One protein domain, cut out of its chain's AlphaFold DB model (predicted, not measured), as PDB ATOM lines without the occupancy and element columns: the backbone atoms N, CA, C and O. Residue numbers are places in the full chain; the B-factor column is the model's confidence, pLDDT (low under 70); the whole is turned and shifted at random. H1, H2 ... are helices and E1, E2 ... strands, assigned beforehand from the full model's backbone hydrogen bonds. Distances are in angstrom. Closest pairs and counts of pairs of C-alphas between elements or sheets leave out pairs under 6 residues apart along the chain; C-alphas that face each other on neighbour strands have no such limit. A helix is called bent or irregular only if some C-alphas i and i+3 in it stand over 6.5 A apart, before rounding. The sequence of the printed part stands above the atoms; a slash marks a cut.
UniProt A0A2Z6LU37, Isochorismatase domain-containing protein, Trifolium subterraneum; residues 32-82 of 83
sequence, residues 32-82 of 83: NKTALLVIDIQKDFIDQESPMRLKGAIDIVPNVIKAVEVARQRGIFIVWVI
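This is residues 32 to 82 of the 83 residues of the protein "Isochorismatase domain-containing protein" of Trifolium subterraneum (UniProt A0A2Z6LU37). A long helix, H2, runs back alongside a narrow sheet of two parallel strands, E1 and E2, its residues 64 to 72 nearest the sheet. The short helix H1 and the loop after it, residues 47 to 56, make one end of this rod, where the chain turns back. The 51 printed residues hold two named helices and two named strands in the order E1, H1, H2, E2; the class is mixed, helices and strands. The whole is loose, with a radius of gyration of the C-alphas of 12.4 A, and spans 39 by 19 by 11 A.

Start with E1, residues 35 to 39, and its parallel neighbour E2, residues 77 to 81, at 18 degrees. Look at N 36 and O 77, 2.8 A apart, and N 79 and O 36, 2.9 A apart, both within hydrogen-bond range. Next comes H1, residues 43 to 46; it is apart from E2. H1 only just touches H2, residues 57 to 73, with 3 pairs of C-alphas within 8 A, made by residues 57 to 58 of H2 alone; the closest C-alphas are those of Ile 46 and Ile 58, 5.4 A. The closest C-alphas of E1 and H2 are those of Leu 36 and Ala 71, 6.9 A; those of H2 and E2 are Ala 71 and Ile 78, 7.2 A. E1, H1, H2 and E2 form a strand-helix-strand unit, two parallel neighbour strands with helices between, and its crossover is right-handed. In H2, 10 of 13 O i to N i+4 pairs are within hydrogen-bond range; H1 is too short for such a pair.

Find C-alpha 35 at (-10.021, -21.380, 4.379); from there E1 runs 12.6 A to C-alpha 39. H1 measures 5.0 A. H2 runs 24.6 A from C-alpha 57 at (-4.359, -42.049, 1.785), with a kink of 26 degrees near residue 64; it is irregular, but only just, with C-alphas 59 and 62 6.8 A apart. E2 runs 12.9 A to C-alpha 81 at (-16.120, -32.148, 3.947).

The C-alphas farthest apart are those of Asn 32 and Glu 49, 39.6 A. The printed part has no cut and no long link, and no printed residue is under 70 in pLDDT.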
ATOM      1  N   ASN A  32      -7.835 -14.039   6.932       79.31
ATOM      2  CA  ASN A  32      -9.252 -13.706   7.090       79.31
ATOM      3  C   ASN A  32     -10.115 -13.949   5.833       79.31
ATOM      4  O   ASN A  32     -11.338 -13.899   5.924       79.31
ATOM      5  N   LYS A  33      -9.504 -14.191   4.670       88.81
ATOM      6  CA  LYS A  33     -10.146 -14.572   3.401       88.81
ATOM      7  C   LYS A  33      -9.687 -15.950   2.915       88.81
ATOM      8  O   LYS A  33      -9.977 -16.329   1.783       88.81
ATOM      9  N   THR A  34      -8.967 -16.689   3.753       91.31
ATOM     10  CA  THR A  34      -8.477 -18.032   3.456       91.31
ATOM     11  C   THR A  34      -9.266 -19.048   4.272       91.31
ATOM     12  O   THR A  34      -9.608 -18.808   5.429       91.31
ATOM     13  N   ALA A  35      -9.519 -20.210   3.676       95.00
ATOM     14  CA  ALA A  35     -10.021 -21.380   4.379       95.00
ATOM     15  C   ALA A  35      -9.192 -22.612   3.994       95.00
ATOM     16  O   ALA A  35      -8.707 -22.713   2.867       95.00
ATOM     17  N   LEU A  36      -9.043 -23.545   4.932       96.75
ATOM     18  CA  LEU A  36      -8.496 -24.873   4.688       96.75
ATOM     19  C   LEU A  36      -9.654 -25.852   4.497       96.75
ATOM     20  O   LEU A  36     -10.438 -26.074   5.417       96.75
ATOM     21  N   LEU A  37      -9.735 -26.451   3.313       97.44
ATOM     22  CA  LEU A  37     -10.684 -27.516   3.013       97.44
ATOM     23  C   LEU A  37     -10.004 -28.873   3.213       97.44
ATOM     24  O   LEU A  37      -8.984 -29.146   2.582       97.44
ATOM     25  N   VAL A  38     -10.568 -29.718   4.074       96.38
ATOM     26  CA  VAL A  38     -10.130 -31.105   4.258       96.38
ATOM     27  C   VAL A  38     -11.254 -32.022   3.795       96.38
ATOM     28  O   VAL A  38     -12.349 -31.975   4.350       96.38
ATOM     29  N   ILE A  39     -10.990 -32.817   2.760       94.88
ATOM     30  CA  ILE A  39     -11.996 -33.620   2.052       94.88
ATOM     31  C   ILE A  39     -11.707 -35.098   2.285       94.88
ATOM     32  O   ILE A  39     -10.560 -35.513   2.121       94.88
ATOM     33  N   ASP A  40     -12.737 -35.864   2.648       92.06
ATOM     34  CA  ASP A  40     -12.755 -37.335   2.641       92.06
ATOM     35  C   ASP A  40     -11.579 -38.000   3.389       92.06
ATOM     36  O   ASP A  40     -11.202 -39.145   3.137       92.06
ATOM     37  N   ILE A  41     -11.016 -37.318   4.395       93.62
ATOM     38  CA  ILE A  41     -10.070 -37.899   5.367       93.62
ATOM     39  C   ILE A  41     -10.872 -38.681   6.422       93.62
ATOM     40  O   ILE A  41     -10.823 -38.408   7.622       93.62
ATOM     41  N   GLN A  42     -11.677 -39.634   5.954       92.06
ATOM     42  CA  GLN A  42     -12.503 -40.534   6.757       92.06
ATOM     43  C   GLN A  42     -11.860 -41.921   6.818       92.06
ATOM     44  O   GLN A  42     -11.055 -42.303   5.967       92.06
ATOM     45  N   LYS A  43     -12.236 -42.701   7.837       90.81
ATOM     46  CA  LYS A  43     -11.725 -44.067   8.019       90.81
ATOM     47  C   LYS A  43     -11.962 -44.937   6.788       90.81
ATOM     48  O   LYS A  43     -11.066 -45.680   6.418       90.81
ATOM     49  N   ASP A  44     -13.085 -44.765   6.102       90.56
ATOM     50  CA  ASP A  44     -13.440 -45.578   4.937       90.56
ATOM     51  C   ASP A  44     -12.457 -45.418   3.763       90.56
ATOM     52  O   ASP A  44     -12.321 -46.326   2.947       90.56
ATOM     53  N   PHE A  45     -11.695 -44.325   3.692       89.19
ATOM     54  CA  PHE A  45     -10.673 -44.134   2.654       89.19
ATOM     55  C   PHE A  45      -9.256 -44.488   3.122       89.19
ATOM     56  O   PHE A  45      -8.366 -44.691   2.290       89.19
ATOM     57  N   ILE A  46      -9.038 -44.574   4.435       91.06
ATOM     58  CA  ILE A  46      -7.713 -44.721   5.058       91.06
ATOM     59  C   ILE A  46      -7.482 -46.144   5.576       91.06
ATOM     60  O   ILE A  46      -6.366 -46.660   5.468       91.06
ATOM     61  N   ASP A  47      -8.511 -46.757   6.161       90.81
ATOM     62  CA  ASP A  47      -8.410 -48.034   6.855       90.81
ATOM     63  C   ASP A  47      -8.029 -49.159   5.891       90.81
ATOM     64  O   ASP A  47      -8.464 -49.207   4.737       90.81
ATOM     65  N   GLN A  48      -7.176 -50.063   6.365       84.38
ATOM     66  CA  GLN A  48      -6.595 -51.099   5.524       84.38
ATOM     67  C   GLN A  48      -7.621 -52.136   5.080       84.38
ATOM     68  O   GLN A  48      -7.511 -52.637   3.960       84.38
ATOM     69  N   GLU A  49      -8.612 -52.370   5.938       89.31
ATOM     70  CA  GLU A  49      -9.702 -53.325   5.749       89.31
ATOM     71  C   GLU A  49     -10.919 -52.703   5.050       89.31
ATOM     72  O   GLU A  49     -11.909 -53.389   4.793       89.31
ATOM     73  N   SER A  50     -10.876 -51.402   4.737       89.25
ATOM     74  CA  SER A  50     -11.999 -50.742   4.081       89.25
ATOM     75  C   SER A  50     -12.106 -51.147   2.606       89.25
ATOM     76  O   SER A  50     -11.114 -51.079   1.870       89.25
ATOM     77  N   PRO A  51     -13.319 -51.461   2.112       88.06
ATOM     78  CA  PRO A  51     -13.545 -51.730   0.694       88.06
ATOM     79  C   PRO A  51     -13.274 -50.510  -0.201       88.06
ATOM     80  O   PRO A  51     -13.001 -50.679  -1.388       88.06
ATOM     81  N   MET A  52     -13.329 -49.290   0.348       89.06
ATOM     82  CA  MET A  52     -13.118 -48.031  -0.383       89.06
ATOM     83  C   MET A  52     -11.732 -47.417  -0.151       89.06
ATOM     84  O   MET A  52     -11.500 -46.247  -0.460       89.06
ATOM     85  N   ARG A  53     -10.786 -48.207   0.366       90.94
ATOM     86  CA  ARG A  53      -9.433 -47.743   0.664       90.94
ATOM     87  C   ARG A  53      -8.750 -47.132  -0.560       90.94
ATOM     88  O   ARG A  53      -8.569 -47.777  -1.595       90.94
ATOM     89  N   LEU A  54      -8.222 -45.928  -0.376       89.31
ATOM     90  CA  LEU A  54      -7.353 -45.275  -1.343       89.31
ATOM     91  C   LEU A  54      -5.888 -45.599  -1.028       89.31
ATOM     92  O   LEU A  54      -5.376 -45.346   0.067       89.31
ATOM     93  N   LYS A  55      -5.175 -46.166  -2.007       87.38
ATOM     94  CA  LYS A  55      -3.731 -46.411  -1.883       87.38
ATOM     95  C   LYS A  55      -3.009 -45.071  -1.696       87.38
ATOM     96  O   LYS A  55      -3.144 -44.183  -2.530       87.38
ATOM     97  N   GLY A  56      -2.256 -44.938  -0.605       86.56
ATOM     98  CA  GLY A  56      -1.528 -43.714  -0.247       86.56
ATOM     99  C   GLY A  56      -2.305 -42.717   0.622       86.56
ATOM    100  O   GLY A  56      -1.715 -41.749   1.091       86.56
ATOM    101  N   ALA A  57      -3.594 -42.949   0.912       90.06
ATOM    102  CA  ALA A  57      -4.359 -42.049   1.785       90.06
ATOM    103  C   ALA A  57      -3.797 -41.984   3.213       90.06
ATOM    104  O   ALA A  57      -3.801 -40.928   3.834       90.06
ATOM    105  N   ILE A  58      -3.244 -43.087   3.722       92.69
ATOM    106  CA  ILE A  58      -2.580 -43.092   5.031       92.69
ATOM    107  C   ILE A  58      -1.328 -42.200   5.052       92.69
ATOM    108  O   ILE A  58      -1.060 -41.536   6.051       92.69
ATOM    109  N   ASP A  59      -0.604 -42.116   3.934       94.25
ATOM    110  CA  ASP A  59       0.663 -41.386   3.847       94.25
ATOM    111  C   ASP A  59       0.457 -39.865   3.848       94.25
ATOM    112  O   ASP A  59       1.363 -39.111   4.215       94.25
ATOM    113  N   ILE A  60      -0.742 -39.393   3.484       92.56
ATOM    114  CA  ILE A  60      -1.072 -37.961   3.492       92.56
ATOM    115  C   ILE A  60      -1.575 -37.471   4.853       92.56
ATOM    116  O   ILE A  60      -1.521 -36.266   5.113       92.56
ATOM    117  N   VAL A  61      -1.989 -38.372   5.755       93.94
ATOM    118  CA  VAL A  61      -2.550 -38.012   7.071       93.94
ATOM    119  C   VAL A  61      -1.590 -37.131   7.884       93.94
ATOM    120  O   VAL A  61      -2.033 -36.090   8.376       93.94
ATOM    121  N   PRO A  62      -0.277 -37.432   7.983       96.19
ATOM    122  CA  PRO A  62       0.659 -36.572   8.708       96.19
ATOM    123  C   PRO A  62       0.754 -35.151   8.139       96.19
ATOM    124  O   PRO A  62       0.956 -34.197   8.890       96.19
ATOM    125  N   ASN A  63       0.602 -34.983   6.823       96.25
ATOM    126  CA  ASN A  63       0.643 -33.667   6.185       96.25
ATOM    127  C   ASN A  63      -0.661 -32.892   6.403       96.25
ATOM    128  O   ASN A  63      -0.612 -31.690   6.661       96.25
ATOM    129  N   VAL A  64      -1.809 -33.576   6.379       96.12
ATOM    130  CA  VAL A  64      -3.108 -32.977   6.722       96.12
ATOM    131  C   VAL A  64      -3.107 -32.481   8.166       96.12
ATOM    132  O   VAL A  64      -3.517 -31.350   8.416       96.12
ATOM    133  N   ILE A  65      -2.582 -33.275   9.106       97.19
ATOM    134  CA  ILE A  65      -2.455 -32.874  10.516       97.19
ATOM    135  C   ILE A  65      -1.643 -31.579  10.633       97.19
ATOM    136  O   ILE A  65      -2.125 -30.611  11.220       97.19
ATOM    137  N   LYS A  66      -0.464 -31.518  10.001       97.94
ATOM    138  CA  LYS A  66       0.382 -30.312  10.002       97.94
ATOM    139  C   LYS A  66      -0.334 -29.098   9.405       97.94
ATOM    140  O   LYS A  66      -0.247 -28.003   9.954       97.94
ATOM    141  N   ALA A  67      -1.058 -29.270   8.297       96.38
ATOM    142  CA  ALA A  67      -1.810 -28.183   7.672       96.38
ATOM    143  C   ALA A  67      -2.925 -27.655   8.591       96.38
ATOM    144  O   ALA A  67      -3.093 -26.444   8.728       96.38
ATOM    145  N   VAL A  68      -3.645 -28.555   9.267       97.31
ATOM    146  CA  VAL A  68      -4.690 -28.211  10.243       97.31
ATOM    147  C   VAL A  68      -4.106 -27.482  11.452       97.31
ATOM    148  O   VAL A  68      -4.693 -26.506  11.915       97.31
ATOM    149  N   GLU A  69      -2.950 -27.911  11.959       98.06
ATOM    150  CA  GLU A  69      -2.250 -27.223  13.049       98.06
ATOM    151  C   GLU A  69      -1.867 -25.794  12.662       98.06
ATOM    152  O   GLU A  69      -2.191 -24.854  13.390       98.06
ATOM    153  N   VAL A  70      -1.258 -25.611  11.488       94.81
ATOM    154  CA  VAL A  70      -0.899 -24.283  10.968       94.81
ATOM    155  C   VAL A  70      -2.143 -23.414  10.767       94.81
ATOM    156  O   VAL A  70      -2.138 -22.241  11.142       94.81
ATOM    157  N   ALA A  71      -3.227 -23.974  10.225       95.00
ATOM    158  CA  ALA A  71      -4.481 -23.250  10.033       95.00
ATOM    159  C   ALA A  71      -5.083 -22.777  11.364       95.00
ATOM    160  O   ALA A  71      -5.448 -21.608  11.489       95.00
ATOM    161  N   ARG A  72      -5.094 -23.638  12.390       95.69
ATOM    162  CA  ARG A  72      -5.546 -23.279  13.744       95.69
ATOM    163  C   ARG A  72      -4.687 -22.180  14.364       95.69
ATOM    164  O   ARG A  72      -5.235 -21.222  14.897       95.69
ATOM    165  N   GLN A  73      -3.361 -22.283  14.258       95.06
ATOM    166  CA  GLN A  73      -2.431 -21.270  14.777       95.06
ATOM    167  C   GLN A  73      -2.625 -19.897  14.123       95.06
ATOM    168  O   GLN A  73      -2.405 -18.872  14.761       95.06
ATOM    169  N   ARG A  74      -3.040 -19.875  12.853       90.44
ATOM    170  CA  ARG A  74      -3.246 -18.652  12.065       90.44
ATOM    171  C   ARG A  74      -4.688 -18.133  12.091       90.44
ATOM    172  O   ARG A  74      -4.961 -17.115  11.467       90.44
ATOM    173  N   GLY A  75      -5.605 -18.816  12.784       92.00
ATOM    174  CA  GLY A  75      -7.028 -18.458  12.802       92.00
ATOM    175  C   GLY A  75      -7.734 -18.635  11.451       92.00
ATOM    176  O   GLY A  75      -8.742 -17.980  11.200       92.00
ATOM    177  N   ILE A  76      -7.206 -19.496  10.575       94.44
ATOM    178  CA  ILE A  76      -7.804 -19.821   9.275       94.44
ATOM    179  C   ILE A  76      -9.029 -20.709   9.502       94.44
ATOM    180  O   ILE A  76      -8.988 -21.653  10.294       94.44
ATOM    181  N   PHE A  77     -10.114 -20.435   8.777       94.81
ATOM    182  CA  PHE A  77     -11.326 -21.244   8.856       94.81
ATOM    183  C   PHE A  77     -11.084 -22.641   8.271       94.81
ATOM    184  O   PHE A  77     -10.554 -22.766   7.170       94.81
ATOM    185  N   ILE A  78     -11.462 -23.696   8.995       96.94
ATOM    186  CA  ILE A  78     -11.264 -25.085   8.559       96.94
ATOM    187  C   ILE A  78     -12.624 -25.705   8.270       96.94
ATOM    188  O   ILE A  78     -13.480 -25.757   9.153       96.94
ATOM    189  N   VAL A  79     -12.793 -26.205   7.052       96.81
ATOM    190  CA  VAL A  79     -13.997 -26.907   6.610       96.81
ATOM    191  C   VAL A  79     -13.653 -28.374   6.406       96.81
ATOM    192  O   VAL A  79     -12.796 -28.710   5.590       96.81
ATOM    193  N   TRP A  80     -14.337 -29.237   7.149       96.56
ATOM    194  CA  TRP A  80     -14.297 -30.682   6.952       96.56
ATOM    195  C   TRP A  80     -15.452 -31.067   6.041       96.56
ATOM    196  O   TRP A  80     -16.612 -30.870   6.401       96.56
ATOM    197  N   VAL A  81     -15.133 -31.584   4.863       95.00
ATOM    198  CA  VAL A  81     -16.120 -32.148   3.947       95.00
ATOM    199  C   VAL A  81     -16.129 -33.648   4.158       95.00
ATOM    200  O   VAL A  81     -15.084 -34.294   4.096       95.00
ATOM    201  N   ILE A  82     -17.319 -34.154   4.447       88.69
ATOM    202  CA  ILE A  82     -17.622 -35.573   4.576       88.69
ATOM    203  C   ILE A  82     -18.701 -35.903   3.549       88.69
ATOM    204  O   ILE A  82     -19.610 -35.091   3.339       88.69
TER     205      ILE A  82